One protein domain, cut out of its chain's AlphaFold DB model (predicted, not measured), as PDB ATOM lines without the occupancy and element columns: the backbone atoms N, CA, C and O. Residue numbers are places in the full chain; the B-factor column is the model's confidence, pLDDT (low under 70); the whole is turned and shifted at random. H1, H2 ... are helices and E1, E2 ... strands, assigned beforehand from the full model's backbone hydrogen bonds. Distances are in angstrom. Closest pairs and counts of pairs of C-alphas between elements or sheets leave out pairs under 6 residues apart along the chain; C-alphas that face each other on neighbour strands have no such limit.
ATOM      1  N   GLU A  14     -37.101 -34.216  92.844       78.69
ATOM      2  CA  GLU A  14     -35.967 -35.119  92.607       78.69
ATOM      3  C   GLU A  14     -36.255 -36.050  91.429       78.69
ATOM      4  O   GLU A  14     -35.368 -36.339  90.628       78.69
ATOM      5  N   MET A  15     -37.508 -36.486  91.282       82.81
ATOM      6  CA  MET A  15     -37.922 -37.301  90.140       82.81
ATOM      7  C   MET A  15     -37.946 -36.487  88.838       82.81
ATOM      8  O   MET A  15     -37.499 -36.983  87.805       82.81
ATOM      9  N   LEU A  16     -38.375 -35.221  88.894       83.56
ATOM     10  CA  LEU A  16     -38.305 -34.291  87.762       83.56
ATOM     11  C   LEU A  16     -36.857 -33.974  87.361       83.56
ATOM     12  O   LEU A  16     -36.551 -33.949  86.171       83.56
ATOM     13  N   GLY A  17     -35.953 -33.800  88.331       84.62
ATOM     14  CA  GLY A  17     -34.526 -33.599  88.069       84.62
ATOM     15  C   GLY A  17     -33.887 -34.784  87.340       84.62
ATOM     16  O   GLY A  17     -33.175 -34.595  86.354       84.62
ATOM     17  N   VAL A  18     -34.197 -36.016  87.758       88.88
ATOM     18  CA  VAL A  18     -33.716 -37.229  87.076       88.88
ATOM     19  C   VAL A  18     -34.281 -37.332  85.656       88.88
ATOM     20  O   VAL A  18     -33.529 -37.624  84.728       88.88
ATOM     21  N   LEU A  19     -35.571 -37.048  85.456       87.94
ATOM     22  CA  LEU A  19     -36.187 -37.066  84.124       87.94
ATOM     23  C   LEU A  19     -35.591 -36.006  83.190       87.94
ATOM     24  O   LEU A  19     -35.375 -36.292  82.014       87.94
ATOM     25  N   ALA A  20     -35.267 -34.816  83.704       88.62
ATOM     26  CA  ALA A  20     -34.603 -33.773  82.927       88.62
ATOM     27  C   ALA A  20     -33.202 -34.209  82.466       88.62
ATOM     28  O   ALA A  20     -32.861 -34.048  81.293       88.62
ATOM     29  N   ILE A  21     -32.414 -34.826  83.354       88.62
ATOM     30  CA  ILE A  21     -31.085 -35.357  83.015       88.62
ATOM     31  C   ILE A  21     -31.198 -36.469  81.964       88.62
ATOM     32  O   ILE A  21     -30.497 -36.431  80.953       88.62
ATOM     33  N   VAL A  22     -32.109 -37.429  82.158       88.38
ATOM     34  CA  VAL A  22     -32.350 -38.512  81.189       88.38
ATOM     35  C   VAL A  22     -32.798 -37.948  79.840       88.38
ATOM     36  O   VAL A  22     -32.314 -38.405  78.806       88.38
ATOM     37  N   GLY A  23     -33.662 -36.929  79.831       88.38
ATOM     38  CA  GLY A  23     -34.110 -36.256  78.613       88.38
ATOM     39  C   GLY A  23     -32.959 -35.631  77.820       88.38
ATOM     40  O   GLY A  23     -32.832 -35.888  76.622       88.38
ATOM     41  N   VAL A  24     -32.077 -34.870  78.480       88.19
ATOM     42  CA  VAL A  24     -30.917 -34.227  77.829       88.19
ATOM     43  C   VAL A  24     -29.902 -35.261  77.336       88.19
ATOM     44  O   VAL A  24     -29.442 -35.169  76.195       88.19
ATOM     45  N   LEU A  25     -29.583 -36.275  78.147       86.94
ATOM     46  CA  LEU A  25     -28.661 -37.345  77.749       86.94
ATOM     47  C   LEU A  25     -29.208 -38.159  76.570       86.94
ATOM     48  O   LEU A  25     -28.457 -38.486  75.654       86.94
ATOM     49  N   SER A  26     -30.516 -38.429  76.547       86.00
ATOM     50  CA  SER A  26     -31.164 -39.146  75.441       86.00
ATOM     51  C   SER A  26     -31.111 -38.341  74.142       86.00
ATOM     52  O   SER A  26     -30.768 -38.889  73.097       86.00
ATOM     53  N   ALA A  27     -31.383 -37.032  74.195       84.38
ATOM     54  CA  ALA A  27     -31.284 -36.161  73.023       84.38
ATOM     55  C   ALA A  27     -29.846 -36.085  72.474       84.38
ATOM     56  O   ALA A  27     -29.646 -36.161  71.260       84.38
ATOM     57  N   GLY A  28     -28.844 -36.002  73.360       79.94
ATOM     58  CA  GLY A  28     -27.429 -36.050  72.980       79.94
ATOM     59  C   GLY A  28     -27.045 -37.374  72.311       79.94
ATOM     60  O   GLY A  28     -26.478 -37.371  71.218       79.94
ATOM     61  N   ALA A  29     -27.432 -38.500  72.919       82.81
ATOM     62  CA  ALA A  29     -27.130 -39.836  72.409       82.81
ATOM     63  C   ALA A  29     -27.773 -40.105  71.036       82.81
ATOM     64  O   ALA A  29     -27.128 -40.672  70.155       82.81
ATOM     65  N   ILE A  30     -29.017 -39.665  70.813       83.12
ATOM     66  CA  ILE A  30     -29.710 -39.819  69.521       83.12
ATOM     67  C   ILE A  30     -29.015 -38.999  68.424       83.12
ATOM     68  O   ILE A  30     -28.812 -39.496  67.311       83.12
ATOM     69  N   ALA A  31     -28.616 -37.760  68.727       78.75
ATOM     70  CA  ALA A  31     -27.914 -36.906  67.771       78.75
ATOM     71  C   ALA A  31     -26.541 -37.483  67.381       78.75
ATOM     72  O   ALA A  31     -26.139 -37.424  66.216       78.75
ATOM     73  N   GLU A  32     -25.820 -38.062  68.340       82.81
ATOM     74  CA  GLU A  32     -24.537 -38.716  68.093       82.81
ATOM     75  C   GLU A  32     -24.695 -40.036  67.327       82.81
ATOM     76  O   GLU A  32     -23.956 -40.287  66.370       82.81
ATOM     77  N   PHE A  33     -25.716 -40.833  67.656       86.25
ATOM     78  CA  PHE A  33     -26.048 -42.056  66.927       86.25
ATOM     79  C   PHE A  33     -26.350 -41.780  65.449       86.25
ATOM     80  O   PHE A  33     -25.850 -42.489  64.575       86.25
ATOM     81  N   GLY A  34     -27.100 -40.714  65.146       85.44
ATOM     82  CA  GLY A  34     -27.366 -40.294  63.766       85.44
ATOM     83  C   GLY A  34     -26.082 -40.014  62.973       85.44
ATOM     84  O   GLY A  34     -25.929 -40.502  61.851       85.44
ATOM     85  N   LYS A  35     -25.117 -39.311  63.580       86.25
ATOM     86  CA  LYS A  35     -23.801 -39.043  62.971       86.25
ATOM     87  C   LYS A  35     -22.993 -40.322  62.762       86.25
ATOM     88  O   LYS A  35     -22.420 -40.518  61.693       86.25
ATOM     89  N   ALA A  36     -22.959 -41.210  63.756       88.25
ATOM     90  CA  ALA A  36     -22.252 -42.485  63.657       88.25
ATOM     91  C   ALA A  36     -22.849 -43.385  62.561       88.25
ATOM     92  O   ALA A  36     -22.112 -43.964  61.760       88.25
ATOM     93  N   MET A  37     -24.180 -43.446  62.461       89.25
ATOM     94  CA  MET A  37     -24.862 -44.188  61.403       89.25
ATOM     95  C   MET A  37     -24.579 -43.590  60.021       89.25
ATOM     96  O   MET A  37     -24.349 -44.344  59.073       89.25
ATOM     97  N   PHE A  38     -24.568 -42.260  59.885       89.25
ATOM     98  CA  PHE A  38     -24.166 -41.612  58.636       89.25
ATOM     99  C   PHE A  38     -22.735 -41.993  58.245       89.25
ATOM    100  O   PHE A  38     -22.526 -42.449  57.125       89.25
ATOM    101  N   ARG A  39     -21.773 -41.890  59.169       91.12
ATOM    102  CA  ARG A  39     -20.375 -42.284  58.928       91.12
ATOM    103  C   ARG A  39     -20.254 -43.730  58.473       91.12
ATOM    104  O   ARG A  39     -19.595 -43.997  57.474       91.12
ATOM    105  N   TRP A  40     -20.930 -44.654  59.151       93.44
ATOM    106  CA  TRP A  40     -20.942 -46.065  58.763       93.44
ATOM    107  C   TRP A  40     -21.480 -46.254  57.339       93.44
ATOM    108  O   TRP A  40     -20.863 -46.923  56.508       93.44
ATOM    109  N   LYS A  41     -22.599 -45.591  57.022       92.88
ATOM    110  CA  LYS A  41     -23.173 -45.579  55.676       92.88
ATOM    111  C   LYS A  41     -22.204 -44.970  54.657       92.88
ATOM    112  O   LYS A  41     -22.126 -45.487  53.548       92.88
ATOM    113  N   ALA A  42     -21.493 -43.903  54.989       93.38
ATOM    114  CA  ALA A  42     -20.534 -43.258  54.099       93.38
ATOM    115  C   ALA A  42     -19.326 -44.158  53.814       93.38
ATOM    116  O   ALA A  42     -19.001 -44.369  52.650       93.38
ATOM    117  N   ILE A  43     -18.749 -44.783  54.844       94.81
ATOM    118  CA  ILE A  43     -17.633 -45.731  54.704       94.81
ATOM    119  C   ILE A  43     -18.015 -46.868  53.755       94.81
ATOM    120  O   ILE A  43     -17.345 -47.076  52.747       94.81
ATOM    121  N   LYS A  44     -19.150 -47.532  54.006       94.31
ATOM    122  CA  LYS A  44     -19.641 -48.625  53.152       94.31
ATOM    123  C   LYS A  44     -19.829 -48.192  51.693       94.31
ATOM    124  O   LYS A  44     -19.540 -48.949  50.781       94.31
ATOM    125  N   CYS A  45     -20.271 -46.957  51.469       94.38
ATOM    126  CA  CYS A  45     -20.443 -46.418  50.123       94.38
ATOM    127  C   CYS A  45     -19.094 -46.199  49.420       94.38
ATOM    128  O   CYS A  45     -18.946 -46.498  48.242       94.38
ATOM    129  N   THR A  46     -18.089 -45.702  50.142       95.44
ATOM    130  CA  THR A  46     -16.740 -45.532  49.585       95.44
ATOM    131  C   THR A  46     -16.013 -46.860  49.352       95.44
ATOM    132  O   THR A  46     -15.209 -46.952  48.430       95.44
ATOM    133  N   GLU A  47     -16.324 -47.905  50.128       94.25
ATOM    134  CA  GLU A  47     -15.867 -49.275  49.850       94.25
ATOM    135  C   GLU A  47     -16.470 -49.803  48.537       94.25
ATOM    136  O   GLU A  47     -15.737 -50.330  47.704       94.25
ATOM    137  N   GLU A  48     -17.779 -49.603  48.323       94.62
ATOM    138  CA  GLU A  48     -18.456 -49.945  47.062       94.62
ATOM    139  C   GLU A  48     -17.819 -49.212  45.869       94.62
ATOM    140  O   GLU A  48     -17.571 -49.835  44.839       94.62
ATOM    141  N   TYR A  49     -17.477 -47.922  46.019       95.06
ATOM    142  CA  TYR A  49     -16.737 -47.183  44.989       95.06
ATOM    143  C   TYR A  49     -15.393 -47.831  44.671       95.06
ATOM    144  O   TYR A  49     -15.091 -48.060  43.504       95.06
ATOM    145  N   ASN A  50     -14.590 -48.148  45.685       94.12
ATOM    146  CA  ASN A  50     -13.263 -48.715  45.463       94.12
ATOM    147  C   ASN A  50     -13.317 -50.089  44.767       94.12
ATOM    148  O   ASN A  50     -12.510 -50.369  43.874       94.12
ATOM    149  N   LEU A  51     -14.291 -50.929  45.141       93.50
ATOM    150  CA  LEU A  51     -14.522 -52.220  44.493       93.50
ATOM    151  C   LEU A  51     -14.931 -52.035  43.028       93.50
ATOM    152  O   LEU A  51     -14.271 -52.577  42.144       93.50
ATOM    153  N   PHE A  52     -15.953 -51.213  42.771       93.00
ATOM    154  CA  PHE A  52     -16.433 -50.931  41.416       93.00
ATOM    155  C   PHE A  52     -15.315 -50.399  40.513       93.00
ATOM    156  O   PHE A  52     -15.145 -50.861  39.389       93.00
ATOM    157  N   ILE A  53     -14.512 -49.457  41.011       93.88
ATOM    158  CA  ILE A  53     -13.379 -48.885  40.271       93.88
ATOM    159  C   ILE A  53     -12.353 -49.965  39.946       93.88
ATOM    160  O   ILE A  53     -11.879 -50.041  38.816       93.88
ATOM    161  N   SER A  54     -12.031 -50.824  40.913       92.75
ATOM    162  CA  SER A  54     -11.087 -51.918  40.699       92.75
ATOM    163  C   SER A  54     -11.572 -52.894  39.628       92.75
ATOM    164  O   SER A  54     -10.777 -53.284  38.780       92.75
ATOM    165  N   GLU A  55     -12.856 -53.256  39.635       91.38
ATOM    166  CA  GLU A  55     -13.464 -54.144  38.636       91.38
ATOM    167  C   GLU A  55     -13.542 -53.489  37.251       91.38
ATOM    168  O   GLU A  55     -13.182 -54.100  36.246       91.38
ATOM    169  N   MET A  56     -13.948 -52.220  37.189       92.44
ATOM    170  CA  MET A  56     -14.064 -51.458  35.946       92.44
ATOM    171  C   MET A  56     -12.704 -51.258  35.261       92.44
ATOM    172  O   MET A  56     -12.600 -51.367  34.034       92.44
ATOM    173  N   LEU A  57     -11.653 -50.973  36.039       92.88
ATOM    174  CA  LEU A  57     -10.306 -50.717  35.522       92.88
ATOM    175  C   LEU A  57      -9.600 -51.977  35.003       92.88
ATOM    176  O   LEU A  57      -8.621 -51.854  34.271       92.88
ATOM    177  N   VAL A  58     -10.112 -53.184  35.272       92.88
ATOM    178  CA  VAL A  58      -9.617 -54.405  34.602       92.88
ATOM    179  C   VAL A  58      -9.712 -54.276  33.074       92.88
ATOM    180  O   VAL A  58      -8.842 -54.770  32.358       92.88
ATOM    181  N   TYR A  59     -10.718 -53.550  32.577       92.38
ATOM    182  CA  TYR A  59     -10.991 -53.355  31.151       92.38
ATOM    183  C   TYR A  59     -10.446 -52.032  30.589       92.38
ATOM    184  O   TYR A  59     -10.793 -51.642  29.476       92.38
ATOM    185  N   GLU A  60      -9.569 -51.332  31.320       90.50
ATOM    186  CA  GLU A  60      -9.035 -50.010  30.947       90.50
ATOM    187  C   GLU A  60      -8.554 -49.940  29.487       90.50
ATOM    188  O   GLU A  60      -8.932 -49.045  28.726       90.50
ATOM    189  N   LYS A  61      -7.759 -50.927  29.058       90.31
ATOM    190  CA  LYS A  61      -7.208 -50.983  27.695       90.31
ATOM    191  C   LYS A  61      -8.293 -51.122  26.628       90.31
ATOM    192  O   LYS A  61      -8.159 -50.541  25.548       90.31
ATOM    193  N   ASP A  62      -9.350 -51.874  26.919       92.12
ATOM    194  CA  ASP A  62     -10.473 -52.052  26.004       92.12
ATOM    195  C   ASP A  62     -11.287 -50.764  25.897       92.12
ATOM    196  O   ASP A  62     -11.577 -50.333  24.778       92.12
ATOM    197  N   TRP A  63     -11.526 -50.066  27.012       91.88
ATOM    198  CA  TRP A  63     -12.172 -48.751  27.006       91.88
ATOM    199  C   TRP A  63     -11.403 -47.739  26.153       91.88
ATOM    200  O   TRP A  63     -11.979 -47.076  25.285       91.88
ATOM    201  N   ILE A  64     -10.080 -47.666  26.324       88.75
ATOM    202  CA  ILE A  64      -9.216 -46.766  25.546       88.75
ATOM    203  C   ILE A  64      -9.256 -47.114  24.048       88.75
ATOM    204  O   ILE A  64      -9.297 -46.217  23.195       88.75
ATOM    205  N   LYS A  65      -9.272 -48.407  23.706       89.12
ATOM    206  CA  LYS A  65      -9.362 -48.898  22.322       89.12
ATOM    207  C   LYS A  65     -10.740 -48.662  21.698       89.12
ATOM    208  O   LYS A  65     -10.833 -48.404  20.499       89.12
ATOM    209  N   MET A  66     -11.814 -48.756  22.474       89.44
ATOM    210  CA  MET A  66     -13.164 -48.421  22.019       89.44
ATOM    211  C   MET A  66     -13.270 -46.921  21.738       89.44
ATOM    212  O   MET A  66     -13.669 -46.529  20.640       89.44
ATOM    213  N   MET A  67     -12.792 -46.086  22.665       87.38
ATOM    214  CA  MET A  67     -12.763 -44.633  22.498       87.38
ATOM    215  C   MET A  67     -11.956 -44.219  21.261       87.38
ATOM    216  O   MET A  67     -12.384 -43.355  20.500       87.38
ATOM    217  N   SER A  68     -10.827 -44.882  20.977       81.88
ATOM    218  CA  SER A  68     -10.021 -44.567  19.789       81.88
ATOM    219  C   SER A  68     -10.762 -44.759  18.462       81.88
ATOM    220  O   SER A  68     -10.349 -44.191  17.456       81.88
ATOM    221  N   LYS A  69     -11.819 -45.579  18.442       83.12
ATOM    222  CA  LYS A  69     -12.643 -45.843  17.253       83.12
ATOM    223  C   LYS A  69     -13.855 -44.915  17.140       83.12
ATOM    224  O   LYS A  69     -14.333 -44.700  16.034       83.12
ATOM    225  N   GLN A  70     -14.345 -44.381  18.259       76.12
ATOM    226  CA  GLN A  70     -15.561 -43.561  18.325       76.12
ATOM    227  C   GLN A  70     -15.346 -42.121  17.799       76.12
ATOM    228  O   GLN A  70     -16.305 -41.431  17.460       76.12
ATOM    229  N   GLY A  71     -14.094 -41.679  17.630       67.94
ATOM    230  CA  GLY A  71     -13.744 -40.477  16.864       67.94
ATOM    231  C   GLY A  71     -13.888 -39.159  17.634       67.94
ATOM    232  O   GLY A  71     -12.885 -38.473  17.815       67.94
ATOM    233  N   SER A  72     -15.087 -38.803  18.113       70.69
ATOM    234  CA  SER A  72     -15.370 -37.564  18.866       70.69
ATOM    235  C   SER A  72     -16.224 -37.817  20.127       70.69
ATOM    236  O   SER A  72     -16.882 -38.849  20.255       70.69
ATOM    237  N   GLY A  73     -16.190 -36.889  21.093       80.56
ATOM    238  CA  GLY A  73     -16.945 -36.991  22.358       80.56
ATOM    239  C   GLY A  73     -16.296 -37.883  23.424       80.56
ATOM    240  O   GLY A  73     -15.160 -38.308  23.265       80.56
ATOM    241  N   HIS A  74     -17.001 -38.135  24.529       86.06
ATOM    242  CA  HIS A  74     -16.569 -39.058  25.588       86.06
ATOM    243  C   HIS A  74     -17.181 -40.448  25.376       86.06
ATOM    244  O   HIS A  74     -18.332 -40.557  24.944       86.06
ATOM    245  N   LEU A  75     -16.444 -41.506  25.718       90.19
ATOM    246  CA  LEU A  75     -17.012 -42.848  25.863       90.19
ATOM    247  C   LEU A  75     -17.484 -42.990  27.305       90.19
ATOM    248  O   LEU A  75     -16.664 -43.168  28.200       90.19
ATOM    249  N   TYR A  76     -18.785 -42.898  27.546       89.62
ATOM    250  CA  TYR A  76     -19.329 -43.159  28.875       89.62
ATOM    251  C   TYR A  76     -19.338 -44.667  29.131       89.62
ATOM    252  O   TYR A  76     -19.920 -45.427  28.361       89.62
ATOM    253  N   ILE A  77     -18.666 -45.095  30.199       88.50
ATOM    254  CA  ILE A  77     -18.504 -46.519  30.545       88.50
ATOM    255  C   ILE A  77     -19.775 -47.064  31.203       88.50
ATOM    256  O   ILE A  77     -20.060 -48.258  31.163       88.50
ATOM    257  N   GLY A  78     -20.569 -46.164  31.774       78.50
ATOM    258  CA  GLY A  78     -21.717 -46.502  32.585       78.50
ATOM    259  C   GLY A  78     -22.706 -47.494  31.976       78.50
ATOM    260  O   GLY A  78     -23.037 -48.490  32.616       78.50
ATOM    261  N   SER A  79     -23.158 -47.239  30.749       80.44
ATOM    262  CA  SER A  79     -24.151 -48.089  30.084       80.44
ATOM    263  C   SER A  79     -23.665 -49.531  29.924       80.44
ATOM    264  O   SER A  79     -24.440 -50.461  30.110       80.44
ATOM    265  N   TYR A  80     -22.371 -49.731  29.665       87.12
ATOM    266  CA  TYR A  80     -21.786 -51.068  29.547       87.12
ATOM    267  C   TYR A  80     -21.790 -51.807  30.887       87.12
ATOM    268  O   TYR A  80     -22.139 -52.981  30.943       87.12
ATOM    269  N   MET A  81     -21.442 -51.117  31.976       87.81
ATOM    270  CA  MET A  81     -21.430 -51.721  33.313       87.81
ATOM    271  C   MET A  81     -22.840 -52.113  33.774       87.81
ATOM    272  O   MET A  81     -23.003 -53.138  34.435       87.81
ATOM    273  N   GLU A  82     -23.854 -51.322  33.404       85.38
ATOM    274  CA  GLU A  82     -25.264 -51.651  33.633       85.38
ATOM    275  C   GLU A  82     -25.699 -52.878  32.821       85.38
ATOM    276  O   GLU A  82     -26.223 -53.834  33.392       85.38
ATOM    277  N   GLU A  83     -25.414 -52.898  31.515       86.94
ATOM    278  CA  GLU A  83     -25.734 -54.022  30.624       86.94
ATOM    279  C   GLU A  83     -25.062 -55.335  31.055       86.94
ATOM    280  O   GLU A  83     -25.645 -56.410  30.913       86.94
ATOM    281  N   TRP A  84     -23.848 -55.263  31.602       88.50
ATOM    282  CA  TRP A  84     -23.104 -56.431  32.082       88.50
ATOM    283  C   TRP A  84     -23.488 -56.867  33.499       88.50
ATOM    284  O   TRP A  84     -22.983 -57.881  33.980       88.50
ATOM    285  N   GLY A  85     -24.369 -56.127  34.181       86.62
ATOM    286  CA  GLY A  85     -24.778 -56.432  35.551       86.62
ATOM    287  C   GLY A  85     -23.650 -56.277  36.577       86.62
ATOM    288  O   GLY A  85     -23.660 -56.950  37.604       86.62
ATOM    289  N   MET A  86     -22.676 -55.402  36.307       86.94
ATOM    290  CA  MET A  86     -21.476 -55.185  37.132       86.94
ATOM    291  C   MET A  86     -21.615 -53.988  38.085       86.94
ATOM    292  O   MET A  86     -20.637 -53.327  38.433       86.94
ATOM    293  N   LEU A  87     -22.844 -53.659  38.480       88.06
ATOM    294  CA  LEU A  87     -23.121 -52.545  39.381       88.06
ATOM    295  C   LEU A  87     -23.385 -53.041  40.797       88.06
ATOM    296  O   LEU A  87     -24.088 -54.042  40.968       88.06
ATOM    297  N   PRO A  88     -22.904 -52.324  41.827       87.88
ATOM    298  CA  PRO A  88     -23.335 -52.581  43.190       87.88
ATOM    299  C   PRO A  88     -24.863 -52.540  43.284       87.88
ATOM    300  O   PRO A  88     -25.509 -51.625  42.775       87.88
ATOM    301  N   SER A  89     -25.458 -53.511  43.980       86.56
ATOM    302  CA  SER A  89     -26.920 -53.631  44.098       86.56
ATOM    303  C   SER A  89     -27.587 -52.435  44.790       86.56
ATOM    304  O   SER A  89     -28.802 -52.272  44.732       86.56
ATOM    305  N   SER A  90     -26.804 -51.635  45.513       87.94
ATOM    306  CA  SER A  90     -27.213 -50.408  46.196       87.94
ATOM    307  C   SER A  90     -27.317 -49.197  45.265       87.94
ATOM    308  O   SER A  90     -27.737 -48.135  45.732       87.94
ATOM    309  N   TRP A  91     -26.888 -49.311  44.005       91.81
ATOM    310  CA  TRP A  91     -26.787 -48.187  43.080       91.81
ATOM    311  C   TRP A  91     -27.933 -48.155  42.080       91.81
ATOM    312  O   TRP A  91     -28.531 -49.172  41.736       91.81
ATOM    313  N   THR A  92     -28.208 -46.956  41.579       90.00
ATOM    314  CA  THR A  92     -29.167 -46.733  40.492       90.00
ATOM    315  C   THR A  92     -28.511 -45.947  39.370       90.00
ATOM    316  O   THR A  92     -27.719 -45.041  39.638       90.00
ATOM    317  N   VAL A  93     -28.865 -46.247  38.123       88.75
ATOM    318  CA  VAL A  93     -28.321 -45.561  36.947       88.75
ATOM    319  C   VAL A  93     -29.365 -44.625  36.354       88.75
ATOM    320  O   VAL A  93     -30.547 -44.947  36.275       88.75
ATOM    321  N   SER A  94     -28.931 -43.438  35.938       88.56
ATOM    322  CA  SER A  94     -29.745 -42.538  35.120       88.56
ATOM    323  C   SER A  94     -28.858 -41.849  34.089       88.56
ATOM    324  O   SER A  94     -28.142 -40.888  34.395       88.56
ATOM    325  N   GLY A  95     -28.924 -42.330  32.846       87.12
ATOM    326  CA  GLY A  95     -28.004 -41.926  31.787       87.12
ATOM    327  C   GLY A  95     -26.581 -42.358  32.137       87.12
ATOM    328  O   GLY A  95     -26.335 -43.524  32.403       87.12
ATOM    329  N   ASN A  96     -25.647 -41.409  32.201       87.31
ATOM    330  CA  ASN A  96     -24.239 -41.699  32.512       87.31
ATOM    331  C   ASN A  96     -23.887 -41.550  34.001       87.31
ATOM    332  O   ASN A  96     -22.709 -41.532  34.355       87.31
ATOM    333  N   ARG A  97     -24.888 -41.359  34.868       90.94
ATOM    334  CA  ARG A  97     -24.698 -41.103  36.302       90.94
ATOM    335  C   ARG A  97     -25.080 -42.328  37.118       90.94
ATOM    336  O   ARG A  97     -26.185 -42.847  36.965       90.94
ATOM    337  N   PHE A  98     -24.184 -42.706  38.018       92.06
ATOM    338  CA  PHE A  98     -24.297 -43.858  38.908       92.06
ATOM    339  C   PHE A  98     -24.525 -43.332  40.307       92.06
ATOM    340  O   PHE A  98     -23.590 -42.833  40.928       92.06
ATOM    341  N   PHE A  99     -25.770 -43.365  40.761       92.44
ATOM    342  CA  PHE A  99     -26.162 -42.817  42.048       92.44
ATOM    343  C   PHE A  99     -25.965 -43.844  43.150       92.44
ATOM    344  O   PHE A  99     -26.455 -44.970  43.055       92.44
ATOM    345  N   ASP A 100     -25.296 -43.414  44.212       92.38
ATOM    346  CA  ASP A 100     -25.195 -44.158  45.451       92.38
ATOM    347  C   ASP A 100     -26.433 -43.954  46.342       92.38
ATOM    348  O   ASP A 100     -27.250 -43.044  46.168       92.38
ATOM    349  N   ARG A 101     -26.552 -44.782  47.383       88.69
ATOM    350  CA  ARG A 101     -27.648 -44.713  48.369       88.69
ATOM    351  C   ARG A 101     -27.630 -43.480  49.285       88.69
ATOM    352  O   ARG A 101     -28.517 -43.326  50.123       88.69
ATOM    353  N   LEU A 102     -26.585 -42.659  49.228       89.88
ATOM    354  CA  LEU A 102     -26.471 -41.384  49.941       89.88
ATOM    355  C   LEU A 102     -26.837 -40.189  49.054       89.88
ATOM    356  O   LEU A 102     -26.910 -39.074  49.576       89.88
ATOM    357  N   GLY A 103     -27.111 -40.437  47.770       88.88
ATOM    358  CA  GLY A 103     -27.469 -39.461  46.755       88.88
ATOM    359  C   GLY A 103     -26.276 -38.901  45.976       88.88
ATOM    360  O   GLY A 103     -26.491 -38.162  45.017       88.88
ATOM    361  N   ASN A 104     -25.026 -39.221  46.319       91.94
ATOM    362  CA  ASN A 104     -23.916 -38.802  45.454       91.94
ATOM    363  C   ASN A 104     -23.912 -39.652  44.186       91.94
ATOM    364  O   ASN A 104     -24.602 -40.668  44.104       91.94
ATOM    365  N   HIS A 105     -23.152 -39.229  43.184       92.62
ATOM    366  CA  HIS A 105     -22.993 -40.046  41.993       92.62
ATOM    367  C   HIS A 105     -21.602 -39.953  41.404       92.62
ATOM    368  O   HIS A 105     -20.914 -38.945  41.557       92.62
ATOM    369  N   ILE A 106     -21.237 -41.001  40.674       94.38
ATOM    370  CA  ILE A 106     -20.050 -41.006  39.830       94.38
ATOM    371  C   ILE A 106     -20.431 -40.973  38.353       94.38
ATOM    372  O   ILE A 106     -21.519 -41.408  37.958       94.38
ATOM    373  N   ILE A 107     -19.523 -40.445  37.537       93.19
ATOM    374  CA  ILE A 107     -19.627 -40.444  36.077       93.19
ATOM    375  C   ILE A 107     -18.318 -41.026  35.534       93.19
ATOM    376  O   ILE A 107     -17.334 -40.291  35.455       93.19
ATOM    377  N   PRO A 108     -18.273 -42.330  35.208       93.69
ATOM    378  CA  PRO A 108     -17.105 -42.954  34.603       93.69
ATOM    379  C   PRO A 108     -17.133 -42.804  33.076       93.69
ATOM    380  O   PRO A 108     -18.122 -43.141  32.411       93.69
ATOM    381  N   PHE A 109     -16.044 -42.309  32.495       92.56
ATOM    382  CA  PHE A 109     -15.917 -42.128  31.050       92.56
ATOM    383  C   PHE A 109     -14.464 -42.175  30.592       92.56
ATOM    384  O   PHE A 109     -13.548 -41.993  31.378       92.56
ATOM    385  N   VAL A 110     -14.235 -42.383  29.300       91.31
ATOM    386  CA  VAL A 110     -12.923 -42.178  28.682       91.31
ATOM    387  C   VAL A 110     -12.924 -40.831  27.988       91.31
ATOM    388  O   VAL A 110     -13.765 -40.556  27.119       91.31
ATOM    389  N   ARG A 111     -11.966 -39.972  28.348       81.00
ATOM    390  CA  ARG A 111     -11.743 -38.728  27.613       81.00
ATOM    391  C   ARG A 111     -11.183 -39.017  26.228       81.00
ATOM    392  O   ARG A 111     -10.249 -39.795  26.054       81.00
ATOM    393  N   ASN A 112     -11.709 -38.298  25.246       75.38
ATOM    394  CA  ASN A 112     -11.116 -38.204  23.915       75.38
ATOM    395  C   ASN A 112     -10.310 -36.915  23.731       75.38
ATOM    396  O   ASN A 112     -10.027 -36.495  22.612       75.38
ATOM    397  N   ASP A 113     -10.005 -36.238  24.836       63.50
ATOM    398  CA  ASP A 113      -9.377 -34.938  24.777       63.50
ATOM    399  C   ASP A 113      -7.870 -35.089  24.549       63.50
ATOM    400  O   ASP A 113      -7.114 -35.467  25.442       63.50
ATOM    401  N   LEU A 114      -7.449 -34.813  23.315       58.56
ATOM    402  CA  LEU A 114      -6.047 -34.667  22.937       58.56
ATOM    403  C   LEU A 114      -5.534 -33.229  23.179       58.56
ATOM    404  O   LEU A 114      -4.367 -32.970  22.887       58.56
ATOM    405  N   MET A 115      -6.357 -32.287  23.685       48.03
ATOM    406  CA  MET A 115      -5.959 -30.876  23.876       48.03
ATOM    407  C   MET A 115      -4.799 -30.717  24.848       48.03
ATOM    408  O   MET A 115      -3.963 -29.834  24.660       48.03
ATOM    409  N   PHE A 116      -4.717 -31.564  25.872       53.78
ATOM    410  CA  PHE A 116      -3.560 -31.612  26.752       53.78
ATOM    411  C   PHE A 116      -2.764 -32.872  26.433       53.78
ATOM    412  O   PHE A 116      -3.004 -33.934  27.006       53.78
ATOM    413  N   SER A 117      -1.792 -32.744  25.525       53.62
ATOM    414  CA  SER A 117      -0.887 -33.828  25.102       53.62
ATOM    415  C   SER A 117      -0.233 -34.588  26.266       53.62
ATOM    416  O   SER A 117       0.212 -35.718  26.098       53.62
ATOM    417  N   SER A 118      -0.194 -33.980  27.453       58.25
ATOM    418  CA  SER A 118       0.362 -34.521  28.691       58.25
ATOM    419  C   SER A 118      -0.501 -35.598  29.359       58.25
ATOM    420  O   SER A 118       0.038 -36.384  30.132       58.25
ATOM    421  N   PHE A 119      -1.818 -35.628  29.116       61.88
ATOM    422  CA  PHE A 119      -2.731 -36.489  29.879       61.88
ATOM    423  C   PHE A 119      -2.996 -37.847  29.218       61.88
ATOM    424  O   PHE A 119      -3.321 -38.781  29.941       61.88
ATOM    425  N   ASN A 120      -2.764 -38.011  27.906       70.69
ATOM    426  CA  ASN A 120      -3.144 -39.206  27.128       70.69
ATOM    427  C   ASN A 120      -4.637 -39.594  27.290       70.69
ATOM    428  O   ASN A 120      -5.375 -39.017  28.083       70.69
ATOM    429  N   ARG A 121      -5.131 -40.558  26.497       82.19
ATOM    430  CA  ARG A 121      -6.490 -41.097  26.707       82.19
ATOM    431  C   ARG A 121      -6.502 -41.952  27.968       82.19
ATOM    432  O   ARG A 121      -5.703 -42.881  28.062       82.19
ATOM    433  N   ARG A 122      -7.411 -41.636  28.885       87.06
ATOM    434  CA  ARG A 122      -7.507 -42.210  30.230       87.06
ATOM    435  C   ARG A 122      -8.949 -42.436  30.635       87.06
ATOM    436  O   ARG A 122      -9.859 -41.862  30.032       87.06
ATOM    437  N   VAL A 123      -9.122 -43.290  31.637       92.06
ATOM    438  CA  VAL A 123     -10.403 -43.464  32.308       92.06
ATOM    439  C   VAL A 123     -10.532 -42.376  33.367       92.06
ATOM    440  O   VAL A 123      -9.745 -42.289  34.305       92.06
ATOM    441  N   ASP A 124     -11.550 -41.550  33.210       92.38
ATOM    442  CA  ASP A 124     -11.918 -40.480  34.115       92.38
ATOM    443  C   ASP A 124     -13.111 -40.918  34.960       92.38
ATOM    444  O   ASP A 124     -14.057 -41.542  34.468       92.38
ATOM    445  N   ILE A 125     -13.081 -40.551  36.238       94.56
ATOM    446  CA  ILE A 125     -14.209 -40.696  37.150       94.56
ATOM    447  C   ILE A 125     -14.420 -39.371  37.870       94.56
ATOM    448  O   ILE A 125     -13.589 -38.938  38.674       94.56
ATOM    449  N   ASP A 126     -15.565 -38.756  37.598       93.56
ATOM    450  CA  ASP A 126     -16.026 -37.570  38.312       93.56
ATOM    451  C   ASP A 126     -16.903 -38.004  39.488       93.56
ATOM    452  O   ASP A 126     -17.994 -38.540  39.279       93.56
ATOM    453  N   PHE A 127     -16.447 -37.768  40.721       94.75
ATOM    454  CA  PHE A 127     -17.235 -37.996  41.935       94.75
ATOM    455  C   PHE A 127     -18.006 -36.732  42.295       94.75
ATOM    456  O   PHE A 127     -17.471 -35.824  42.934       94.75
ATOM    457  N   VAL A 128     -19.279 -36.675  41.920       92.31
ATOM    458  CA  VAL A 128     -20.135 -35.512  42.146       92.31
ATOM    459  C   VAL A 128     -20.879 -35.651  43.473       92.31
ATOM    460  O   VAL A 128     -21.812 -36.442  43.631       92.31
ATOM    461  N   LEU A 129     -20.480 -34.815  44.428       90.75
ATOM    462  CA  LEU A 129     -21.006 -34.752  45.785       90.75
ATOM    463  C   LEU A 129     -21.976 -33.565  45.883       90.75
ATOM    464  O   LEU A 129     -21.560 -32.427  46.109       90.75
ATOM    465  N   SER A 130     -23.265 -33.801  45.630       72.12
ATOM    466  CA  SER A 130     -24.248 -32.713  45.459       72.12
ATOM    467  C   SER A 130     -25.521 -32.827  46.293       72.12
ATOM    468  O   SER A 130     -26.238 -31.841  46.428       72.12
ATOM    469  N   GLN A 131     -25.830 -33.996  46.860       69.19
ATOM    470  CA  GLN A 131     -27.127 -34.199  47.525       69.19
ATOM    471  C   GLN A 131     -27.113 -33.898  49.021       69.19
ATOM    472  O   GLN A 131     -28.170 -33.726  49.626       69.19
ATOM    473  N   ARG A 132     -25.930 -33.792  49.628       66.06
ATOM    474  CA  ARG A 132     -25.780 -33.327  51.009       66.06
ATOM    475  C   ARG A 132     -25.202 -31.919  50.998       66.06
ATOM    476  O   ARG A 132     -24.417 -31.570  50.115       66.06
ATOM    477  N   LYS A 133     -25.613 -31.094  51.959       67.62
ATOM    478  CA  LYS A 133     -25.090 -29.736  52.145       67.62
ATOM    479  C   LYS A 133     -24.247 -29.684  53.408       67.62
ATOM    480  O   LYS A 133     -24.588 -30.293  54.423       67.62
ATOM    481  N   GLY A 134     -23.169 -28.913  53.365       77.75
ATOM    482  CA  GLY A 134     -22.398 -28.588  54.551       77.75
ATOM    483  C   GLY A 134     -21.408 -29.671  54.989       77.75
ATOM    484  O   GLY A 134     -20.709 -30.295  54.192       77.75
ATOM    485  N   LYS A 135     -21.331 -29.893  56.306       82.69
ATOM    486  CA  LYS A 135     -20.282 -30.709  56.941       82.69
ATOM    487  C   LYS A 135     -20.291 -32.182  56.520       82.69
ATOM    488  O   LYS A 135     -19.220 -32.781  56.451       82.69
ATOM    489  N   GLU A 136     -21.459 -32.751  56.219       86.69
ATOM    490  CA  GLU A 136     -21.587 -34.157  55.803       86.69
ATOM    491  C   GLU A 136     -20.949 -34.421  54.432       86.69
ATOM    492  O   GLU A 136     -20.335 -35.465  54.228       86.69
ATOM    493  N   THR A 137     -21.030 -33.465  53.505       88.62
ATOM    494  CA  THR A 137     -20.422 -33.566  52.166       88.62
ATOM    495  C   THR A 137     -18.910 -33.473  52.244       88.62
ATOM    496  O   THR A 137     -18.206 -34.268  51.625       88.62
ATOM    497  N   ALA A 138     -18.399 -32.548  53.061       89.88
ATOM    498  CA  ALA A 138     -16.973 -32.470  53.350       89.88
ATOM    499  C   ALA A 138     -16.469 -33.756  54.027       89.88
ATOM    500  O   ALA A 138     -15.394 -34.248  53.704       89.88
ATOM    501  N   GLU A 139     -17.241 -34.343  54.947       90.88
ATOM    502  CA  GLU A 139     -16.905 -35.626  55.574       90.88
ATOM    503  C   GLU A 139     -16.889 -36.781  54.572       90.88
ATOM    504  O   GLU A 139     -15.947 -37.571  54.569       90.88
ATOM    505  N   PHE A 140     -17.861 -36.832  53.662       93.06
ATOM    506  CA  PHE A 140     -17.866 -37.810  52.582       93.06
ATOM    507  C   PHE A 140     -16.669 -37.641  51.635       93.06
ATOM    508  O   PHE A 140     -16.017 -38.626  51.304       93.06
ATOM    509  N   CYS A 141     -16.318 -36.405  51.266       94.12
ATOM    510  CA  CYS A 141     -15.116 -36.106  50.484       94.12
ATOM    511  C   CYS A 141     -13.854 -36.679  51.146       94.12
ATOM    512  O   CYS A 141     -13.086 -37.384  50.493       94.12
ATOM    513  N   ARG A 142     -13.674 -36.470  52.460       94.88
ATOM    514  CA  ARG A 142     -12.531 -37.031  53.205       94.88
ATOM    515  C   ARG A 142     -12.505 -38.558  53.125       94.88
ATOM    516  O   ARG A 142     -11.449 -39.147  52.915       94.88
ATOM    517  N   LEU A 143     -13.665 -39.203  53.252       95.94
ATOM    518  CA  LEU A 143     -13.776 -40.658  53.124       95.94
ATOM    519  C   LEU A 143     -13.435 -41.146  51.711       95.94
ATOM    520  O   LEU A 143     -12.768 -42.169  51.586       95.94
ATOM    521  N   VAL A 144     -13.814 -40.413  50.658       96.56
ATOM    522  CA  VAL A 144     -13.389 -40.724  49.281       96.56
ATOM    523  C   VAL A 144     -11.865 -40.641  49.163       96.56
ATOM    524  O   VAL A 144     -11.249 -41.548  48.605       96.56
ATOM    525  N   PHE A 145     -11.225 -39.625  49.749       96.69
ATOM    526  CA  PHE A 145      -9.761 -39.551  49.773       96.69
ATOM    527  C   PHE A 145      -9.124 -40.769  50.454       96.69
ATOM    528  O   PHE A 145      -8.238 -41.397  49.876       96.69
ATOM    529  N   HIS A 146      -9.597 -41.133  51.646       95.56
ATOM    530  CA  HIS A 146      -9.019 -42.229  52.427       95.56
ATOM    531  C   HIS A 146      -9.271 -43.617  51.836       95.56
ATOM    532  O   HIS A 146      -8.371 -44.453  51.861       95.56
ATOM    533  N   ASN A 147     -10.468 -43.867  51.309       96.44
ATOM    534  CA  ASN A 147     -10.883 -45.211  50.905       96.44
ATOM    535  C   ASN A 147     -10.772 -45.455  49.396       96.44
ATOM    536  O   ASN A 147     -10.819 -46.608  48.974       96.44
ATOM    537  N   VAL A 148     -10.625 -44.399  48.590       96.88
ATOM    538  CA  VAL A 148     -10.576 -44.503  47.126       96.88
ATOM    539  C   VAL A 148      -9.305 -43.876  46.561       96.88
ATOM    540  O   VAL A 148      -8.533 -44.572  45.908       96.88
ATOM    541  N   ILE A 149      -9.043 -42.593  46.825       97.19
ATOM    542  CA  ILE A 149      -7.951 -41.863  46.154       97.19
ATOM    543  C   ILE A 149      -6.572 -42.340  46.618       97.19
ATOM    544  O   ILE A 149      -5.745 -42.715  45.792       97.19
ATOM    545  N   ILE A 150      -6.315 -42.346  47.928       95.88
ATOM    546  CA  ILE A 150      -5.011 -42.744  48.480       95.88
ATOM    547  C   ILE A 150      -4.688 -44.212  48.145       95.88
ATOM    548  O   ILE A 150      -3.599 -44.456  47.629       95.88
ATOM    549  N   PRO A 151      -5.602 -45.189  48.334       95.50
ATOM    550  CA  PRO A 151      -5.322 -46.588  48.004       95.50
ATOM    551  C   PRO A 151      -5.058 -46.847  46.516       95.50
ATOM    552  O   PRO A 151      -4.379 -47.813  46.182       95.50
ATOM    553  N   ASN A 152      -5.579 -46.002  45.621       96.12
ATOM    554  CA  ASN A 152      -5.376 -46.130  44.176       96.12
ATOM    555  C   ASN A 152      -4.322 -45.159  43.629       96.12
ATOM    556  O   ASN A 152      -4.248 -44.979  42.416       96.12
ATOM    557  N   CYS A 153      -3.489 -44.543  44.475       95.69
ATOM    558  CA  CYS A 153      -2.586 -43.479  44.037       95.69
ATOM    559  C   CYS A 153      -1.624 -43.897  42.912       95.69
ATOM    560  O   CYS A 153      -1.268 -43.063  42.085       95.69
ATOM    561  N   ASP A 154      -1.228 -45.171  42.853       94.62
ATOM    562  CA  ASP A 154      -0.361 -45.710  41.801       94.62
ATOM    563  C   ASP A 154      -1.059 -45.837  40.444       94.62
ATOM    564  O   ASP A 154      -0.404 -45.767  39.408       94.62
ATOM    565  N   ARG A 155      -2.381 -46.034  40.453       93.38
ATOM    566  CA  ARG A 155      -3.222 -46.157  39.252       93.38
ATOM    567  C   ARG A 155      -3.791 -44.824  38.796       93.38
ATOM    568  O   ARG A 155      -4.452 -44.780  37.774       93.38
ATOM    569  N   ILE A 156      -3.612 -43.781  39.594       94.81
ATOM    570  CA  ILE A 156      -4.128 -42.451  39.323       94.81
ATOM    571  C   ILE A 156      -3.045 -41.654  38.611       94.81
ATOM    572  O   ILE A 156      -1.920 -41.545  39.090       94.81
ATOM    573  N   PHE A 157      -3.391 -41.023  37.499       92.50
ATOM    574  CA  PHE A 157      -2.572 -39.985  36.898       92.50
ATOM    575  C   PHE A 157      -2.631 -38.685  37.693       92.50
ATOM    576  O   PHE A 157      -1.600 -38.147  38.111       92.50
ATOM    577  N   ALA A 158      -3.843 -38.172  37.908       92.62
ATOM    578  CA  ALA A 158      -4.056 -36.889  38.556       92.62
ATOM    579  C   ALA A 158      -5.444 -36.776  39.186       92.62
ATOM    580  O   ALA A 158      -6.424 -37.283  38.644       92.62
ATOM    581  N   ILE A 159      -5.538 -36.022  40.283       94.38
ATOM    582  CA  ILE A 159      -6.812 -35.635  40.900       94.38
ATOM    583  C   ILE A 159      -6.899 -34.137  41.111       94.38
ATOM    584  O   ILE A 159      -5.888 -33.449  41.276       94.38
ATOM    585  N   ARG A 160      -8.124 -33.629  41.149       92.12
ATOM    586  CA  ARG A 160      -8.416 -32.284  41.640       92.12
ATOM    587  C   ARG A 160      -9.789 -32.240  42.283       92.12
ATOM    588  O   ARG A 160     -10.683 -32.987  41.894       92.12
ATOM    589  N   VAL A 161      -9.973 -31.287  43.183       92.56
ATOM    590  CA  VAL A 161     -11.291 -30.958  43.714       92.56
ATOM    591  C   VAL A 161     -11.783 -29.683  43.037       92.56
ATOM    592  O   VAL A 161     -11.064 -28.689  42.920       92.56
ATOM    593  N   ALA A 162     -13.008 -29.730  42.538       89.50
ATOM    594  CA  ALA A 162     -13.726 -28.609  41.967       89.50
ATOM    595  C   ALA A 162     -14.999 -28.359  42.771       89.50
ATOM    596  O   ALA A 162     -15.577 -29.262  43.372       89.50
ATOM    597  N   GLU A 163     -15.454 -27.119  42.756       86.31
ATOM    598  CA  GLU A 163     -16.689 -26.717  43.410       86.31
ATOM    599  C   GLU A 163     -17.617 -26.052  42.405       86.31
ATOM    600  O   GLU A 163     -17.171 -25.417  41.448       86.31
ATOM    601  N   LYS A 164     -18.920 -26.178  42.620       83.06
ATOM    602  CA  LYS A 164     -19.916 -25.463  41.837       83.06
ATOM    603  C   LYS A 164     -20.441 -24.280  42.638       83.06
ATOM    604  O   LYS A 164     -21.018 -24.450  43.713       83.06
ATOM    605  N   ARG A 165     -20.265 -23.083  42.079       78.12
ATOM    606  CA  ARG A 165     -20.709 -21.815  42.662       78.12
ATOM    607  C   ARG A 165     -21.428 -20.991  41.602       78.12
ATOM    608  O   ARG A 165     -20.877 -20.767  40.524       78.12
ATOM    609  N   ASN A 166     -22.638 -20.531  41.917       78.44
ATOM    610  CA  ASN A 166     -23.477 -19.720  41.029       78.44
ATOM    611  C   ASN A 166     -23.646 -20.364  39.640       78.44
ATOM    612  O   ASN A 166     -23.383 -19.739  38.613       78.44
ATOM    613  N   GLY A 167     -23.983 -21.654  39.597       77.19
ATOM    614  CA  GLY A 167     -24.142 -22.395  38.346       77.19
ATOM    615  C   GLY A 167     -22.849 -22.776  37.611       77.19
ATOM    616  O   GLY A 167     -22.927 -23.569  36.673       77.19
ATOM    617  N   SER A 168     -21.673 -22.293  38.034       81.19
ATOM    618  CA  SER A 168     -20.394 -22.501  37.335       81.19
ATOM    619  C   SER A 168     -19.408 -23.347  38.142       81.19
ATOM    620  O   SER A 168     -19.278 -23.185  39.357       81.19
ATOM    621  N   TRP A 169     -18.692 -24.243  37.459       81.19
ATOM    622  CA  TRP A 169     -17.606 -25.017  38.062       81.19
ATOM    623  C   TRP A 169     -16.356 -24.157  38.204       81.19
ATOM    624  O   TRP A 169     -15.838 -23.625  37.223       81.19
ATOM    625  N   ASN A 170     -15.868 -24.051  39.432       81.19
ATOM    626  CA  ASN A 170     -14.635 -23.381  39.781       81.19
ATOM    627  C   ASN A 170     -13.619 -24.419  40.244       81.19
ATOM    628  O   ASN A 170     -13.926 -25.378  40.956       81.19
ATOM    629  N   ASN A 171     -12.383 -24.203  39.823       78.38
ATOM    630  CA  ASN A 171     -11.252 -25.022  40.208       78.38
ATOM    631  C   ASN A 171     -10.939 -24.782  41.692       78.38
ATOM    632  O   ASN A 171     -10.220 -23.842  42.016       78.38
ATOM    633  N   GLY A 172     -11.494 -25.616  42.574       67.56
ATOM    634  CA  GLY A 172     -11.295 -25.535  44.025       67.56
ATOM    635  C   GLY A 172      -9.861 -25.862  44.452       67.56
ATOM    636  O   GLY A 172      -9.382 -25.349  45.457       67.56
ATOM    637  N   SER A 173      -9.147 -26.663  43.656       82.06
ATOM    638  CA  SER A 173      -7.729 -26.967  43.839       82.06
ATOM    639  C   SER A 173      -6.944 -26.993  42.519       82.06
ATOM    640  O   SER A 173      -7.496 -27.133  41.415       82.06
ATOM    641  N   GLY A 174      -5.614 -26.921  42.648       87.06
ATOM    642  CA  GLY A 174      -4.690 -27.395  41.617       87.06
ATOM    643  C   GLY A 174      -4.738 -28.921  41.470       87.06
ATOM    644  O   GLY A 174      -5.374 -29.612  42.271       87.06
ATOM    645  N   TRP A 175      -4.066 -29.440  40.444       90.19
ATOM    646  CA  TRP A 175      -3.919 -30.881  40.247       90.19
ATOM    647  C   TRP A 175      -2.913 -31.477  41.239       90.19
ATOM    648  O   TRP A 175      -1.866 -30.878  41.491       90.19
ATOM    649  N   TYR A 176      -3.223 -32.665  41.751       93.94
ATOM    650  CA  TYR A 176      -2.332 -33.524  42.526       93.94
ATOM    651  C   TYR A 176      -2.009 -34.758  41.699       93.94
ATOM    652  O   TYR A 176      -2.919 -35.426  41.216       93.94
ATOM    653  N   MET A 177      -0.725 -35.038  41.509       94.44
ATOM    654  CA  MET A 177      -0.261 -36.166  40.699       94.44
ATOM    655  C   MET A 177      -0.308 -37.456  41.508       94.44
ATOM    656  O   MET A 177       0.009 -37.446  42.703       94.44
ATOM    657  N   GLY A 178      -0.674 -38.563  40.866       94.69
ATOM    658  CA  GLY A 178      -0.577 -39.870  41.505       94.69
ATOM    659  C   GLY A 178       0.860 -40.328  41.701       94.69
ATOM    660  O   GLY A 178       1.809 -39.721  41.198       94.69
ATOM    661  N   CYS A 179       1.014 -41.395  42.476       94.38
ATOM    662  CA  CYS A 179       2.285 -41.848  43.031       94.38
ATOM    663  C   CYS A 179       3.330 -42.129  41.939       94.38
ATOM    664  O   CYS A 179       4.452 -41.634  42.012       94.38
ATOM    665  N   GLN A 180       2.943 -42.790  40.845       92.75
ATOM    666  CA  GLN A 180       3.859 -43.093  39.733       92.75
ATOM    667  C   GLN A 180       4.215 -41.881  38.854       92.75
ATOM    668  O   GLN A 180       5.189 -41.914  38.097       92.75
ATOM    669  N   TYR A 181       3.428 -40.809  38.939       90.19
ATOM    670  CA  TYR A 181       3.567 -39.610  38.109       90.19
ATOM    671  C   TYR A 181       4.115 -38.412  38.897       90.19
ATOM    672  O   TYR A 181       4.491 -37.392  38.314       90.19
ATOM    673  N   CYS A 182       4.220 -38.543  40.219       89.88
ATOM    674  CA  CYS A 182       4.865 -37.585  41.094       89.88
ATOM    675  C   CYS A 182       6.393 -37.689  40.968       89.88
ATOM    676  O   CYS A 182       7.021 -38.573  41.541       89.88
ATOM    677  N   ARG A 183       7.008 -36.775  40.209       80.62
ATOM    678  CA  ARG A 183       8.474 -36.604  40.181       80.62
ATOM    679  C   ARG A 183       8.882 -35.370  40.986       80.62
ATOM    680  O   ARG A 183       9.034 -35.442  42.201       80.62
ATOM    681  N   ASP A 184       8.928 -34.219  40.321       79.12
ATOM    682  CA  ASP A 184       9.297 -32.925  40.917       79.12
ATOM    683  C   ASP A 184       8.073 -32.042  41.230       79.12
ATOM    684  O   ASP A 184       8.197 -30.853  41.532       79.12
ATOM    685  N   SER A 185       6.862 -32.607  41.133       75.25
ATOM    686  CA  SER A 185       5.629 -31.887  41.459       75.25
ATOM    687  C   SER A 185       5.552 -31.618  42.960       75.25
ATOM    688  O   SER A 185       5.852 -32.481  43.786       75.25
ATOM    689  N   ARG A 186       5.102 -30.414  43.325       79.12
ATOM    690  CA  ARG A 186       4.821 -30.066  44.726       79.12
ATOM    691  C   ARG A 186       3.522 -30.696  45.233       79.12
ATOM    692  O   ARG A 186       3.387 -30.904  46.431       79.12
ATOM    693  N   ASN A 187       2.602 -31.024  44.326       90.69
ATOM    694  CA  ASN A 187       1.284 -31.556  44.657       90.69
ATOM    695  C   ASN A 187       1.230 -33.028  44.255       90.69
ATOM    696  O   ASN A 187       1.027 -33.348  43.079       90.69
ATOM    697  N   CYS A 188       1.436 -33.915  45.221       94.06
ATOM    698  CA  CYS A 188       1.474 -35.357  45.003       94.06
ATOM    699  C   CYS A 188       0.607 -36.082  46.015       94.06
ATOM    700  O   CYS A 188       0.677 -35.767  47.200       94.06
ATOM    701  N   ILE A 189      -0.154 -37.078  45.555       95.31
ATOM    702  CA  ILE A 189      -1.067 -37.852  46.405       95.31
ATOM    703  C   ILE A 189      -0.305 -38.556  47.533       95.31
ATOM    704  O   ILE A 189      -0.765 -38.533  48.668       95.31
ATOM    705  N   GLU A 190       0.895 -39.079  47.262       93.25
ATOM    706  CA  GLU A 190       1.749 -39.730  48.272       93.25
ATOM    707  C   GLU A 190       2.135 -38.808  49.450       93.25
ATOM    708  O   GLU A 190       2.484 -39.293  50.522       93.25
ATOM    709  N   ARG A 191       2.099 -37.477  49.254       92.31
ATOM    710  CA  ARG A 191       2.510 -36.465  50.249       92.31
ATOM    711  C   ARG A 191       1.329 -35.737  50.887       92.31
ATOM    712  O   ARG A 191       1.556 -34.882  51.740       92.31
ATOM    713  N   ILE A 192       0.097 -36.055  50.480       92.06
ATOM    714  CA  ILE A 192      -1.117 -35.476  51.061       92.06
ATOM    715  C   ILE A 192      -1.235 -35.943  52.514       92.06
ATOM    716  O   ILE A 192      -1.306 -37.139  52.795       92.06
ATOM    717  N   ASN A 193      -1.303 -34.994  53.443       93.38
ATOM    718  CA  ASN A 193      -1.584 -35.262  54.850       93.38
ATOM    719  C   ASN A 193      -3.035 -34.893  55.219       93.38
ATOM    720  O   ASN A 193      -3.806 -34.386  54.405       93.38
ATOM    721  N   ALA A 194      -3.425 -35.130  56.474       93.50
ATOM    722  CA  ALA A 194      -4.783 -34.854  56.944       93.50
ATOM    723  C   ALA A 194      -5.200 -33.373  56.812       93.50
ATOM    724  O   ALA A 194      -6.366 -33.104  56.530       93.50
ATOM    725  N   ALA A 195      -4.277 -32.420  56.983       93.69
ATOM    726  CA  ALA A 195      -4.566 -30.993  56.829       93.69
ATOM    727  C   ALA A 195      -4.777 -30.605  55.357       93.69
ATOM    728  O   ALA A 195      -5.632 -29.769  55.060       93.69
ATOM    729  N   ASP A 196      -4.061 -31.250  54.433       92.88
ATOM    730  CA  ASP A 196      -4.266 -31.059  52.996       92.88
ATOM    731  C   ASP A 196      -5.645 -31.580  52.571       92.88
ATOM    732  O   ASP A 196      -6.389 -30.871  51.895       92.88
ATOM    733  N   ILE A 197      -6.031 -32.784  53.021       94.50
ATOM    734  CA  ILE A 197      -7.369 -33.348  52.758       94.50
ATOM    735  C   ILE A 197      -8.448 -32.447  53.360       94.50
ATOM    736  O   ILE A 197      -9.458 -32.180  52.710       94.50
ATOM    737  N   GLU A 198      -8.236 -31.952  54.581       92.25
ATOM    738  CA  GLU A 198      -9.149 -31.009  55.225       92.25
ATOM    739  C   GLU A 198      -9.345 -29.765  54.357       92.25
ATOM    740  O   GLU A 198     -10.480 -29.404  54.060       92.25
ATOM    741  N   SER A 199      -8.257 -29.152  53.887       90.81
ATOM    742  CA  SER A 199      -8.306 -27.979  53.014       90.81
ATOM    743  C   SER A 199      -9.024 -28.271  51.690       90.81
ATOM    744  O   SER A 199      -9.924 -27.523  51.300       90.81
ATOM    745  N   LEU A 200      -8.685 -29.389  51.040       91.56
ATOM    746  CA  LEU A 200      -9.276 -29.821  49.772       91.56
ATOM    747  C   LEU A 200     -10.775 -30.087  49.894       91.56
ATOM    748  O   LEU A 200     -11.535 -29.681  49.024       91.56
ATOM    749  N   CYS A 201     -11.212 -30.742  50.967       91.44
ATOM    750  CA  CYS A 201     -12.614 -31.088  51.182       91.44
ATOM    751  C   CYS A 201     -13.425 -29.971  51.840       91.44
ATOM    752  O   CYS A 201     -14.656 -29.991  51.773       91.44
ATOM    753  N   ASN A 202     -12.776 -28.970  52.443       87.12
ATOM    754  CA  ASN A 202     -13.471 -27.801  52.971       87.12
ATOM    755  C   ASN A 202     -14.162 -27.004  51.855       87.12
ATOM    756  O   ASN A 202     -15.150 -26.323  52.111       87.12
ATOM    757  N   VAL A 203     -13.733 -27.162  50.598       81.88
ATOM    758  CA  VAL A 203     -14.455 -26.570  49.467       81.88
ATOM    759  C   VAL A 203     -15.853 -27.171  49.258       81.88
ATOM    760  O   VAL A 203     -16.678 -26.614  48.543       81.88
ATOM    761  N   CYS A 204     -16.150 -28.300  49.902       81.00
ATOM    762  CA  CYS A 204     -17.463 -28.932  49.894       81.00
ATOM    763  C   CYS A 204     -18.322 -28.557  51.126       81.00
ATOM    764  O   CYS A 204     -19.410 -29.110  51.278       81.00
ATOM    765  N   SER A 205     -17.833 -27.707  52.045       73.69
ATOM    766  CA  SER A 205     -18.424 -27.516  53.386       73.69
ATOM    767  C   SER A 205     -19.370 -26.318  53.538       73.69
ATOM    768  O   SER A 205     -20.134 -26.270  54.502       73.69
ATOM    769  N   GLU A 206     -19.332 -25.347  52.628       67.00
ATOM    770  CA  GLU A 206     -20.288 -24.233  52.616       67.00
ATOM    771  C   GLU A 206     -21.612 -24.671  51.961       67.00
ATOM    772  O   GLU A 206     -21.706 -25.765  51.402       67.00
ATOM    773  N   GLU A 207     -22.652 -23.829  51.988       63.31
ATOM    774  CA  GLU A 207     -23.918 -24.043  51.252       63.31
ATOM    775  C   GLU A 207     -23.746 -23.941  49.718       63.31
ATOM    776  O   GLU A 207     -24.552 -23.342  49.005       63.31
ATOM    777  N   ARG A 208     -22.659 -24.502  49.195       65.56
ATOM    778  CA  ARG A 208     -22.325 -24.579  47.777       65.56
ATOM    779  C   ARG A 208     -23.268 -25.556  47.077       65.56
ATOM    780  O   ARG A 208     -23.863 -26.438  47.696       65.56
ATOM    781  N   GLU A 209     -23.415 -25.380  45.766       69.94
ATOM    782  CA  GLU A 209     -24.370 -26.158  44.970       69.94
ATOM    783  C   GLU A 209     -23.921 -27.615  44.788       69.94
ATOM    784  O   GLU A 209     -24.760 -28.512  44.761       69.94
ATOM    785  N   ALA A 210     -22.614 -27.849  44.630       77.88
ATOM    786  CA  ALA A 210     -22.021 -29.180  44.504       77.88
ATOM    787  C   ALA A 210     -20.497 -29.138  44.692       77.88
ATOM    788  O   ALA A 210     -19.856 -28.118  44.440       77.88
ATOM    789  N   CYS A 211     -19.919 -30.281  45.050       88.19
ATOM    790  CA  CYS A 211     -18.486 -30.546  44.999       88.19
ATOM    791  C   CYS A 211     -18.212 -31.656  43.977       88.19
ATOM    792  O   CYS A 211     -19.058 -32.526  43.781       88.19
ATOM    793  N   ASN A 212     -17.058 -31.642  43.318       90.81
ATOM    794  CA  ASN A 212     -16.641 -32.704  42.405       90.81
ATOM    795  C   ASN A 212     -15.176 -33.059  42.650       90.81
ATOM    796  O   ASN A 212     -14.330 -32.168  42.702       90.81
ATOM    797  N   ILE A 213     -14.872 -34.345  42.781       94.56
ATOM    798  CA  ILE A 213     -13.496 -34.843  42.774       94.56
ATOM    799  C   ILE A 213     -13.272 -35.453  41.396       94.56
ATOM    800  O   ILE A 213     -13.794 -36.525  41.101       94.56
ATOM    801  N   LEU A 214     -12.521 -34.761  40.542       93.56
ATOM    802  CA  LEU A 214     -12.182 -35.269  39.218       93.56
ATOM    803  C   LEU A 214     -10.943 -36.144  39.363       93.56
ATOM    804  O   LEU A 214      -9.914 -35.669  39.855       93.56
ATOM    805  N   THR A 215     -11.049 -37.395  38.933       94.88
ATOM    806  CA  THR A 215      -9.986 -38.394  39.064       94.88
ATOM    807  C   THR A 215      -9.667 -38.986  37.707       94.88
ATOM    808  O   THR A 215     -10.539 -39.561  37.063       94.88
ATOM    809  N   LEU A 216      -8.415 -38.844  37.281       92.69
ATOM    810  CA  LEU A 216      -7.900 -39.429  36.052       92.69
ATOM    811  C   LEU A 216      -7.057 -40.630  36.447       92.69
ATOM    812  O   LEU A 216      -6.054 -40.452  37.142       92.69
ATOM    813  N   PHE A 217      -7.474 -41.816  36.016       91.88
ATOM    814  CA  PHE A 217      -6.718 -43.053  36.168       91.88
ATOM    815  C   PHE A 217      -5.683 -43.165  35.039       91.88
ATOM    816  O   PHE A 217      -6.045 -43.069  33.845       91.88
TER     817      PHE A 217
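Overview. This is residues 14 to 217 of the 217 residues of an uncharacterized protein of Acetobacter sp. CAG:267 (UniProt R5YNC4). One strongly twisted, curled antiparallel sheet of seven strands makes the body, with H4 and the last part of the very long helix H1 packed over one face of it, while residues 14 to 34 of H1 stick out as a straight arm. H2 follows H1 at the end away from the arm, H3 sits beside strands E1 to E3, and H5 packs on H4. The printed part has 204 residues, with five named helices and seven named strands in the order H1 H2 H3 E1 E2 E3 E4 H4 E5 E6 H5 E7; the class is mixed, and the sheet's order is E1 E2 E3 E4 E7 E5 E6. It is only just compact, close to loose, with a radius of gyration of the C-alphas of 19.7 A, and elongated, spanning 79 by 42 by 33 A.

Along the chain. H1, residues 14 to 57, begins at C-alpha 14 (-35.967, -35.119, 92.607) and is 64.5 A long. H2 is residues 60 to 70 and H3 residues 78 to 83. E1 is residues 92 to 94, E2 97 to 99, E3 105 to 110 and E4 123 to 129. H4, residues 135 to 149, is 19.8 A long. E5, residues 158 to 165, is 22.8 A long, E6 is residues 168 to 170, and H5 is residues 194 to 202. E7, residues 210 to 216, ends at C-alpha 216 (-7.900, -39.429, 36.052).

Arrangement. E1 to E4 form a meander, each strand the antiparallel neighbour of the one before; N 107 and O 126 of E3 and E4 are 3.0 A apart, within hydrogen-bond range. So are N 127 of E4 and O 213 of E7, 3.0 A, and N 162 of E5 and O 212 of E7, 2.8 A. E4, H4, E5 and E6, H5, E7 are split strand-helix-strand units, two strands running the same way with another between them, each with a right-handed crossover. H4 runs along the strands, at 6 degrees to E7 on the local plane, at a height over the sheet of 10.1 A. On the same face, H1 touches H4 with residues 42 to 50 alone, the closest C-alphas being those of Asn 50 and Val 148, 5.3 A. H5 touches H4, the closest C-alphas being those of Ala 138 and Cys 201, 5.1 A, and only grazes the sheet. Every O i to N i+4 pair is within hydrogen-bond range in H1, H3, H4 and H5, and 6 of 7 in H2.

Size, cuts and confidence. Without residues 14 to 34, which stand free, the body spans 46 by 42 by 32 A. The printed part has no cut; the links E3 to E4 and E6 to H5 are long. The pLDDT is under 70 at residues 71, 113 to 119, 131 to 133, 172 and 206 to 209.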